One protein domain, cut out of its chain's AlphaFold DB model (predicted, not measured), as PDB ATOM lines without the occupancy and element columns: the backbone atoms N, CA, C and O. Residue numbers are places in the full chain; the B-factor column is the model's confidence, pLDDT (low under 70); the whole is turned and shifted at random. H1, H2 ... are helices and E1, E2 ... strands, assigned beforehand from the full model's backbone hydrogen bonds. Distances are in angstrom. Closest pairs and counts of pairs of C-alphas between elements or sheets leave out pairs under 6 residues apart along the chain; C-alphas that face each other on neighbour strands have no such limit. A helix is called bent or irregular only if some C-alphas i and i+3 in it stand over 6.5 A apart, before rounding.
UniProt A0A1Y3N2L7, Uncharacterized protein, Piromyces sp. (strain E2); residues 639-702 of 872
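What this domain is: This is residues 639 to 702 of the 872 residues of an uncharacterized protein of Piromyces sp. (strain E2) (UniProt A0A1Y3N2L7). A small closed barrel of four antiparallel strands, three of them sharply bent, has a short helix and tail at one end of its longest axis and the loop 652 to 662 at the other. The 64 printed residues, mostly strand, run E1 E2 E3 E4 H1; the strands form a meander, each the antiparallel neighbour of the one before, and E4 closes on E1. The whole is compact, radius of gyration of the C-alphas 11.3 A, spans 39 by 21 by 19 A.

How they stand to each other: E1, residues 641 to 651, bends by 117 degrees at residue 648. It forms a hairpin with E2, residues 663 to 676, N 643 and O 670 being 2.9 A apart. E2 forms a hairpin with E3, residues 681 to 684, with N 673 and O 683 at 2.8 A. E3 forms a hairpin with E4, residues 687 to 694, with N 684 and O 687 at 2.8 A. E4 neighbours E1, N 688 and O 651 being 2.8 A apart. H1, residues 695 to 698, is outside the barrel and too short for an O i to N i+4 pair; its closest C-alpha pair with E1 is Phe 642 and His 695, 5.6 A.

Where its parts are: E1 begins at C-alpha 641 (189.276, 217.241, 248.321) and spans 19.2 A, E2 20.1 A, E3 9.3 A and E4 16.2 A. H1 spans 4.9 A to C-alpha 698 (198.369, 219.430, 241.001).

The domain as a whole: The farthest C-alphas, Glu 659 and Met 701, are 39.4 A apart. The printed part has no cut; the link E1 to E2 is long. Fourteen residues have pLDDT under 70, among them 664 to 667.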
ATOM      1  N   GLU A 639     188.349 216.455 255.050       51.69
ATOM      2  CA  GLU A 639     189.062 217.538 254.354       51.69
ATOM      3  C   GLU A 639     188.430 217.728 252.964       51.69
ATOM      4  O   GLU A 639     188.185 216.736 252.277       51.69
ATOM      5  N   GLU A 640     188.173 218.964 252.521       57.91
ATOM      6  CA  GLU A 640     187.602 219.194 251.186       57.91
ATOM      7  C   GLU A 640     188.630 218.866 250.090       57.91
ATOM      8  O   GLU A 640     189.553 219.638 249.822       57.91
ATOM      9  N   ARG A 641     188.465 217.700 249.454       73.69
ATOM     10  CA  ARG A 641     189.276 217.241 248.321       73.69
ATOM     11  C   ARG A 641     188.532 217.428 247.014       73.69
ATOM     12  O   ARG A 641     187.315 217.262 246.955       73.69
ATOM     13  N   PHE A 642     189.288 217.758 245.975       78.44
ATOM     14  CA  PHE A 642     188.776 218.166 244.675       78.44
ATOM     15  C   PHE A 642     189.414 217.336 243.557       78.44
ATOM     16  O   PHE A 642     190.588 216.977 243.629       78.44
ATOM     17  N   ALA A 643     188.652 217.036 242.511       80.69
ATOM     18  CA  ALA A 643     189.139 216.338 241.328       80.69
ATOM     19  C   ALA A 643     188.553 216.958 240.062       80.69
ATOM     20  O   ALA A 643     187.434 217.473 240.058       80.69
ATOM     21  N   TYR A 644     189.314 216.881 238.972       77.31
ATOM     22  CA  TYR A 644     188.886 217.408 237.683       77.31
ATOM     23  C   TYR A 644     188.149 216.314 236.901       77.31
ATOM     24  O   TYR A 644     188.772 215.385 236.372       77.31
ATOM     25  N   VAL A 645     186.815 216.388 236.883       82.38
ATOM     26  CA  VAL A 645     185.946 215.384 236.258       82.38
ATOM     27  C   VAL A 645     185.756 215.670 234.772       82.38
ATOM     28  O   VAL A 645     185.477 216.790 234.351       82.38
ATOM     29  N   SER A 646     185.909 214.613 233.980       73.38
ATOM     30  CA  SER A 646     185.766 214.594 232.526       73.38
ATOM     31  C   SER A 646     184.949 213.359 232.170       73.38
ATOM     32  O   SER A 646     185.493 212.354 231.710       73.38
ATOM     33  N   SER A 647     183.655 213.409 232.477       68.06
ATOM     34  CA  SER A 647     182.762 212.259 232.395       68.06
ATOM     35  C   SER A 647     181.431 212.715 231.817       68.06
ATOM     36  O   SER A 647     180.702 213.453 232.474       68.06
ATOM     37  N   ASP A 648     181.100 212.240 230.614       74.75
ATOM     38  CA  ASP A 648     179.815 212.519 229.953       74.75
ATOM     39  C   ASP A 648     178.623 212.145 230.852       74.75
ATOM     40  O   ASP A 648     177.557 212.752 230.766       74.75
ATOM     41  N   PHE A 649     178.837 211.166 231.740       81.44
ATOM     42  CA  PHE A 649     177.894 210.678 232.741       81.44
ATOM     43  C   PHE A 649     178.591 210.331 234.063       81.44
ATOM     44  O   PHE A 649     179.749 209.903 234.065       81.44
ATOM     45  N   CYS A 650     177.859 210.422 235.174       87.75
ATOM     46  CA  CYS A 650     178.234 209.827 236.464       87.75
ATOM     47  C   CYS A 650     177.244 208.718 236.871       87.75
ATOM     48  O   CYS A 650     176.127 208.652 236.357       87.75
ATOM     49  N   TYR A 651     177.646 207.830 237.791       86.25
ATOM     50  CA  TYR A 651     176.877 206.633 238.162       86.25
ATOM     51  C   TYR A 651     176.826 206.395 239.679       86.25
ATOM     52  O   TYR A 651     177.851 206.379 240.357       86.25
ATOM     53  N   TRP A 652     175.646 206.087 240.235       79.38
ATOM     54  CA  TRP A 652     175.523 205.730 241.663       79.38
ATOM     55  C   TRP A 652     176.217 204.409 242.036       79.38
ATOM     56  O   TRP A 652     176.510 204.187 243.210       79.38
ATOM     57  N   LYS A 653     176.475 203.514 241.071       76.94
ATOM     58  CA  LYS A 653     177.113 202.212 241.322       76.94
ATOM     59  C   LYS A 653     178.544 202.164 240.803       76.94
ATOM     60  O   LYS A 653     178.826 202.584 239.687       76.94
ATOM     61  N   ASN A 654     179.411 201.521 241.582       66.44
ATOM     62  CA  ASN A 654     180.849 201.373 241.333       66.44
ATOM     63  C   ASN A 654     181.210 200.369 240.202       66.44
ATOM     64  O   ASN A 654     182.248 199.703 240.243       66.44
ATOM     65  N   ASN A 655     180.312 200.186 239.230       72.50
ATOM     66  CA  ASN A 655     180.413 199.232 238.121       72.50
ATOM     67  C   ASN A 655     179.659 199.689 236.853       72.50
ATOM     68  O   ASN A 655     179.329 198.843 236.026       72.50
ATOM     69  N   GLU A 656     179.316 200.978 236.746       63.53
ATOM     70  CA  GLU A 656     178.619 201.585 235.592       63.53
ATOM     71  C   GLU A 656     177.227 200.993 235.257       63.53
ATOM     72  O   GLU A 656     176.607 201.391 234.274       63.53
ATOM     73  N   THR A 657     176.654 200.095 236.080       59.78
ATOM     74  CA  THR A 657     175.316 199.531 235.809       59.78
ATOM     75  C   THR A 657     174.185 200.339 236.445       59.78
ATOM     76  O   THR A 657     173.697 200.045 237.540       59.78
ATOM     77  N   GLY A 658     173.691 201.348 235.735       70.31
ATOM     78  CA  GLY A 658     172.499 202.097 236.130       70.31
ATOM     79  C   GLY A 658     172.123 203.172 235.119       70.31
ATOM     80  O   GLY A 658     172.826 203.375 234.135       70.31
ATOM     81  N   GLU A 659     171.023 203.869 235.386       75.88
ATOM     82  CA  GLU A 659     170.766 205.154 234.738       75.88
ATOM     83  C   GLU A 659     171.817 206.175 235.217       75.88
ATOM     84  O   GLU A 659     172.223 206.121 236.389       75.88
ATOM     85  N   PRO A 660     172.292 207.074 234.336       78.94
ATOM     86  CA  PRO A 660     173.251 208.097 234.716       78.94
ATOM     87  C   PRO A 660     172.610 209.099 235.683       78.94
ATOM     88  O   PRO A 660     171.443 209.461 235.561       78.94
ATOM     89  N   THR A 661     173.386 209.538 236.666       78.88
ATOM     90  CA  THR A 661     172.936 210.400 237.774       78.88
ATOM     91  C   THR A 661     172.920 211.878 237.408       78.88
ATOM     92  O   THR A 661     172.121 212.651 237.933       78.88
ATOM     93  N   ALA A 662     173.817 212.240 236.499       73.19
ATOM     94  CA  ALA A 662     173.960 213.516 235.835       73.19
ATOM     95  C   ALA A 662     174.621 213.249 234.474       73.19
ATOM     96  O   ALA A 662     175.383 212.284 234.336       73.19
ATOM     97  N   SER A 663     174.319 214.092 233.491       70.56
ATOM     98  CA  SER A 663     174.938 214.096 232.164       70.56
ATOM     99  C   SER A 663     175.656 215.422 231.909       70.56
ATOM    100  O   SER A 663     175.468 216.389 232.650       70.56
ATOM    101  N   ASP A 664     176.468 215.465 230.852       68.12
ATOM    102  CA  ASP A 664     177.046 216.694 230.288       68.12
ATOM    103  C   ASP A 664     178.027 217.432 231.232       68.12
ATOM    104  O   ASP A 664     178.265 218.635 231.101       68.12
ATOM    105  N   ILE A 665     178.650 216.703 232.171       65.75
ATOM    106  CA  ILE A 665     179.655 217.228 233.114       65.75
ATOM    107  C   ILE A 665     181.020 217.338 232.413       65.75
ATOM    108  O   ILE A 665     181.955 216.555 232.616       65.75
ATOM    109  N   VAL A 666     181.127 218.351 231.559       60.81
ATOM    110  CA  VAL A 666     182.345 218.677 230.815       60.81
ATOM    111  C   VAL A 666     183.263 219.549 231.679       60.81
ATOM    112  O   VAL A 666     182.992 220.728 231.894       60.81
ATOM    113  N   TYR A 667     184.370 218.966 232.151       63.19
ATOM    114  CA  TYR A 667     185.477 219.655 232.837       63.19
ATOM    115  C   TYR A 667     185.091 220.424 234.113       63.19
ATOM    116  O   TYR A 667     185.587 221.519 234.387       63.19
ATOM    117  N   ALA A 668     184.229 219.825 234.937       71.12
ATOM    118  CA  ALA A 668     183.896 220.367 236.248       71.12
ATOM    119  C   ALA A 668     184.983 220.038 237.285       71.12
ATOM    120  O   ALA A 668     185.389 218.884 237.442       71.12
ATOM    121  N   ASN A 669     185.399 221.045 238.055       77.56
ATOM    122  CA  ASN A 669     186.151 220.827 239.286       77.56
ATOM    123  C   ASN A 669     185.166 220.519 240.423       77.56
ATOM    124  O   ASN A 669     184.327 221.360 240.754       77.56
ATOM    125  N   VAL A 670     185.240 219.316 240.988       82.50
ATOM    126  CA  VAL A 670     184.213 218.774 241.889       82.50
ATOM    127  C   VAL A 670     184.814 218.234 243.173       82.50
ATOM    128  O   VAL A 670     185.919 217.692 243.174       82.50
ATOM    129  N   ARG A 671     184.057 218.326 244.268       82.44
ATOM    130  CA  ARG A 671     184.425 217.667 245.523       82.44
ATOM    131  C   ARG A 671     184.250 216.157 245.404       82.44
ATOM    132  O   ARG A 671     183.262 215.697 244.826       82.44
ATOM    133  N   TYR A 672     185.175 215.402 245.991       86.62
ATOM    134  CA  TYR A 672     185.086 213.946 246.072       86.62
ATOM    135  C   TYR A 672     185.197 213.422 247.509       86.62
ATOM    136  O   TYR A 672     185.851 214.016 248.365       86.62
ATOM    137  N   PHE A 673     184.546 212.285 247.752       85.12
ATOM    138  CA  PHE A 673     184.490 211.569 249.028       85.12
ATOM    139  C   PHE A 673     185.331 210.279 249.024       85.12
ATOM    140  O   PHE A 673     185.759 209.822 250.079       85.12
ATOM    141  N   ASP A 674     185.566 209.693 247.844       83.25
ATOM    142  CA  ASP A 674     186.418 208.515 247.622       83.25
ATOM    143  C   ASP A 674     187.042 208.564 246.210       83.25
ATOM    144  O   ASP A 674     186.516 209.248 245.326       83.25
ATOM    145  N   ILE A 675     188.158 207.861 245.990       82.81
ATOM    146  CA  ILE A 675     188.943 207.896 244.746       82.81
ATOM    147  C   ILE A 675     189.480 206.510 244.355       82.81
ATOM    148  O   ILE A 675     190.395 205.949 244.956       82.81
ATOM    149  N   ASP A 676     188.929 205.963 243.275       79.19
ATOM    150  CA  ASP A 676     189.323 204.689 242.679       79.19
ATOM    151  C   ASP A 676     190.323 204.961 241.545       79.19
ATOM    152  O   ASP A 676     189.985 205.009 240.356       79.19
ATOM    153  N   ILE A 677     191.583 205.158 241.946       74.94
ATOM    154  CA  ILE A 677     192.722 205.439 241.054       74.94
ATOM    155  C   ILE A 677     192.878 204.343 239.986       74.94
ATOM    156  O   ILE A 677     193.226 204.628 238.840       74.94
ATOM    157  N   LYS A 678     192.582 203.083 240.337       74.31
ATOM    158  CA  LYS A 678     192.706 201.933 239.431       74.31
ATOM    159  C   LYS A 678     191.748 202.041 238.244       74.31
ATOM    160  O   LYS A 678     192.138 201.698 237.130       74.31
ATOM    161  N   ASN A 679     190.525 202.513 238.482       81.19
ATOM    162  CA  ASN A 679     189.488 202.662 237.461       81.19
ATOM    163  C   ASN A 679     189.263 204.131 237.039       81.19
ATOM    164  O   ASN A 679     188.262 204.431 236.398       81.19
ATOM    165  N   LYS A 680     190.186 205.045 237.388       83.44
ATOM    166  CA  LYS A 680     190.154 206.487 237.059       83.44
ATOM    167  C   LYS A 680     188.825 207.190 237.372       83.44
ATOM    168  O   LYS A 680     188.348 208.021 236.597       83.44
ATOM    169  N   ARG A 681     188.228 206.894 238.527       86.62
ATOM    170  CA  ARG A 681     186.950 207.493 238.952       86.62
ATOM    171  C   ARG A 681     186.965 207.993 240.392       86.62
ATOM    172  O   ARG A 681     187.661 207.450 241.243       86.62
ATOM    173  N   VAL A 682     186.166 209.019 240.652       89.00
ATOM    174  CA  VAL A 682     185.965 209.653 241.964       89.00
ATOM    175  C   VAL A 682     184.498 209.598 242.353       89.00
ATOM    176  O   VAL A 682     183.625 209.785 241.507       89.00
ATOM    177  N   LEU A 683     184.222 209.362 243.632       90.00
ATOM    178  CA  LEU A 683     182.879 209.420 244.197       90.00
ATOM    179  C   LEU A 683     182.562 210.864 244.587       90.00
ATOM    180  O   LEU A 683     183.073 211.367 245.582       90.00
ATOM    181  N   THR A 684     181.725 211.523 243.800       90.88
ATOM    182  CA  THR A 684     181.333 212.932 243.959       90.88
ATOM    183  C   THR A 684     179.947 213.062 244.597       90.88
ATOM    184  O   THR A 684     179.262 212.065 244.843       90.88
ATOM    185  N   GLU A 685     179.472 214.295 244.789       87.62
ATOM    186  CA  GLU A 685     178.058 214.583 245.092       87.62
ATOM    187  C   GLU A 685     177.076 214.140 243.981       87.62
ATOM    188  O   GLU A 685     175.876 214.032 244.229       87.62
ATOM    189  N   TRP A 686     177.583 213.773 242.799       89.81
ATOM    190  CA  TRP A 686     176.836 213.176 241.686       89.81
ATOM    191  C   TRP A 686     177.115 211.669 241.513       89.81
ATOM    192  O   TRP A 686     176.720 211.079 240.513       89.81
ATOM    193  N   GLY A 687     177.780 211.010 242.467       90.62
ATOM    194  CA  GLY A 687     178.175 209.601 242.353       90.62
ATOM    195  C   GLY A 687     179.541 209.412 241.684       90.62
ATOM    196  O   GLY A 687     180.352 210.335 241.627       90.62
ATOM    197  N   TRP A 688     179.823 208.196 241.210       88.94
ATOM    198  CA  TRP A 688     181.096 207.849 240.576       88.94
ATOM    199  C   TRP A 688     181.214 208.485 239.186       88.94
ATOM    200  O   TRP A 688     180.465 208.134 238.275       88.94
ATOM    201  N   CYS A 689     182.174 209.392 239.032       91.06
ATOM    202  CA  CYS A 689     182.487 210.109 237.797       91.06
ATOM    203  C   CYS A 689     183.921 209.802 237.347       91.06
ATOM    204  O   CYS A 689     184.814 209.694 238.189       91.06
ATOM    205  N   THR A 690     184.178 209.736 236.040       86.12
ATOM    206  CA  THR A 690     185.544 209.646 235.493       86.12
ATOM    207  C   THR A 690     186.318 210.936 235.778       86.12
ATOM    208  O   THR A 690     185.835 212.027 235.465       86.12
ATOM    209  N   TYR A 691     187.525 210.834 236.339       79.50
ATOM    210  CA  TYR A 691     188.412 211.984 236.554       79.50
ATOM    211  C   TYR A 691     189.692 211.883 235.731       79.50
ATOM    212  O   TYR A 691     190.150 210.796 235.372       79.50
ATOM    213  N   LEU A 692     190.276 213.045 235.443       70.88
ATOM    214  CA  LEU A 692     191.586 213.134 234.804       70.88
ATOM    215  C   LEU A 692     192.706 213.109 235.851       70.88
ATOM    216  O   LEU A 692     193.597 212.263 235.770       70.88
ATOM    217  N   TYR A 693     192.630 214.015 236.834       68.31
ATOM    218  CA  TYR A 693     193.678 214.282 237.826       68.31
ATOM    219  C   TYR A 693     193.091 214.666 239.197       68.31
ATOM    220  O   TYR A 693     192.010 215.261 239.272       68.31
ATOM    221  N   ASP A 694     193.814 214.336 240.268       67.62
ATOM    222  CA  ASP A 694     193.526 214.772 241.642       67.62
ATOM    223  C   ASP A 694     194.168 216.154 241.891       67.62
ATOM    224  O   ASP A 694     195.285 216.412 241.433       67.62
ATOM    225  N   HIS A 695     193.498 217.044 242.630       68.50
ATOM    226  CA  HIS A 695     194.095 218.316 243.052       68.50
ATOM    227  C   HIS A 695     195.347 218.153 243.924       68.50
ATOM    228  O   HIS A 695     196.145 219.087 243.983       68.50
ATOM    229  N   ILE A 696     195.540 217.016 244.601       69.81
ATOM    230  CA  ILE A 696     196.696 216.790 245.482       69.81
ATOM    231  C   ILE A 696     198.014 216.837 244.688       69.81
ATOM    232  O   ILE A 696     198.909 217.599 245.053       69.81
ATOM    233  N   ASP A 697     198.113 216.115 243.567       74.81
ATOM    234  CA  ASP A 697     199.311 216.115 242.706       74.81
ATOM    235  C   ASP A 697     199.470 217.446 241.942       74.81
ATOM    236  O   ASP A 697     200.581 217.913 241.669       74.81
ATOM    237  N   ALA A 698     198.359 218.121 241.645       82.81
ATOM    238  CA  ALA A 698     198.369 219.430 241.001       82.81
ATOM    239  C   ALA A 698     198.709 220.595 241.962       82.81
ATOM    240  O   ALA A 698     199.095 221.659 241.493       82.81
ATOM    241  N   ASN A 699     198.634 220.416 243.287       88.25
ATOM    242  CA  ASN A 699     198.821 221.486 244.285       88.25
ATOM    243  C   ASN A 699     199.777 221.096 245.441       88.25
ATOM    244  O   ASN A 699     199.625 221.559 246.578       88.25
ATOM    245  N   TRP A 700     200.737 220.198 245.187       89.50
ATOM    246  CA  TRP A 700     201.589 219.630 246.237       89.50
ATOM    247  C   TRP A 700     202.582 220.633 246.845       89.50
ATOM    248  O   TRP A 700     202.895 220.529 248.035       89.50
ATOM    249  N   MET A 701     203.061 221.635 246.094       90.94
ATOM    250  CA  MET A 701     203.934 222.680 246.650       90.94
ATOM    251  C   MET A 701     203.179 223.591 247.624       90.94
ATOM    252  O   MET A 701     203.788 224.151 248.538       90.94
ATOM    253  N   GLY A 702     201.850 223.675 247.517       88.56
ATOM    254  CA  GLY A 702     200.979 224.254 248.539       88.56
ATOM    255  C   GLY A 702     201.210 223.699 249.955       88.56
ATOM    256  O   GLY A 702     201.032 224.439 250.923       88.56
TER     257      GLY A 702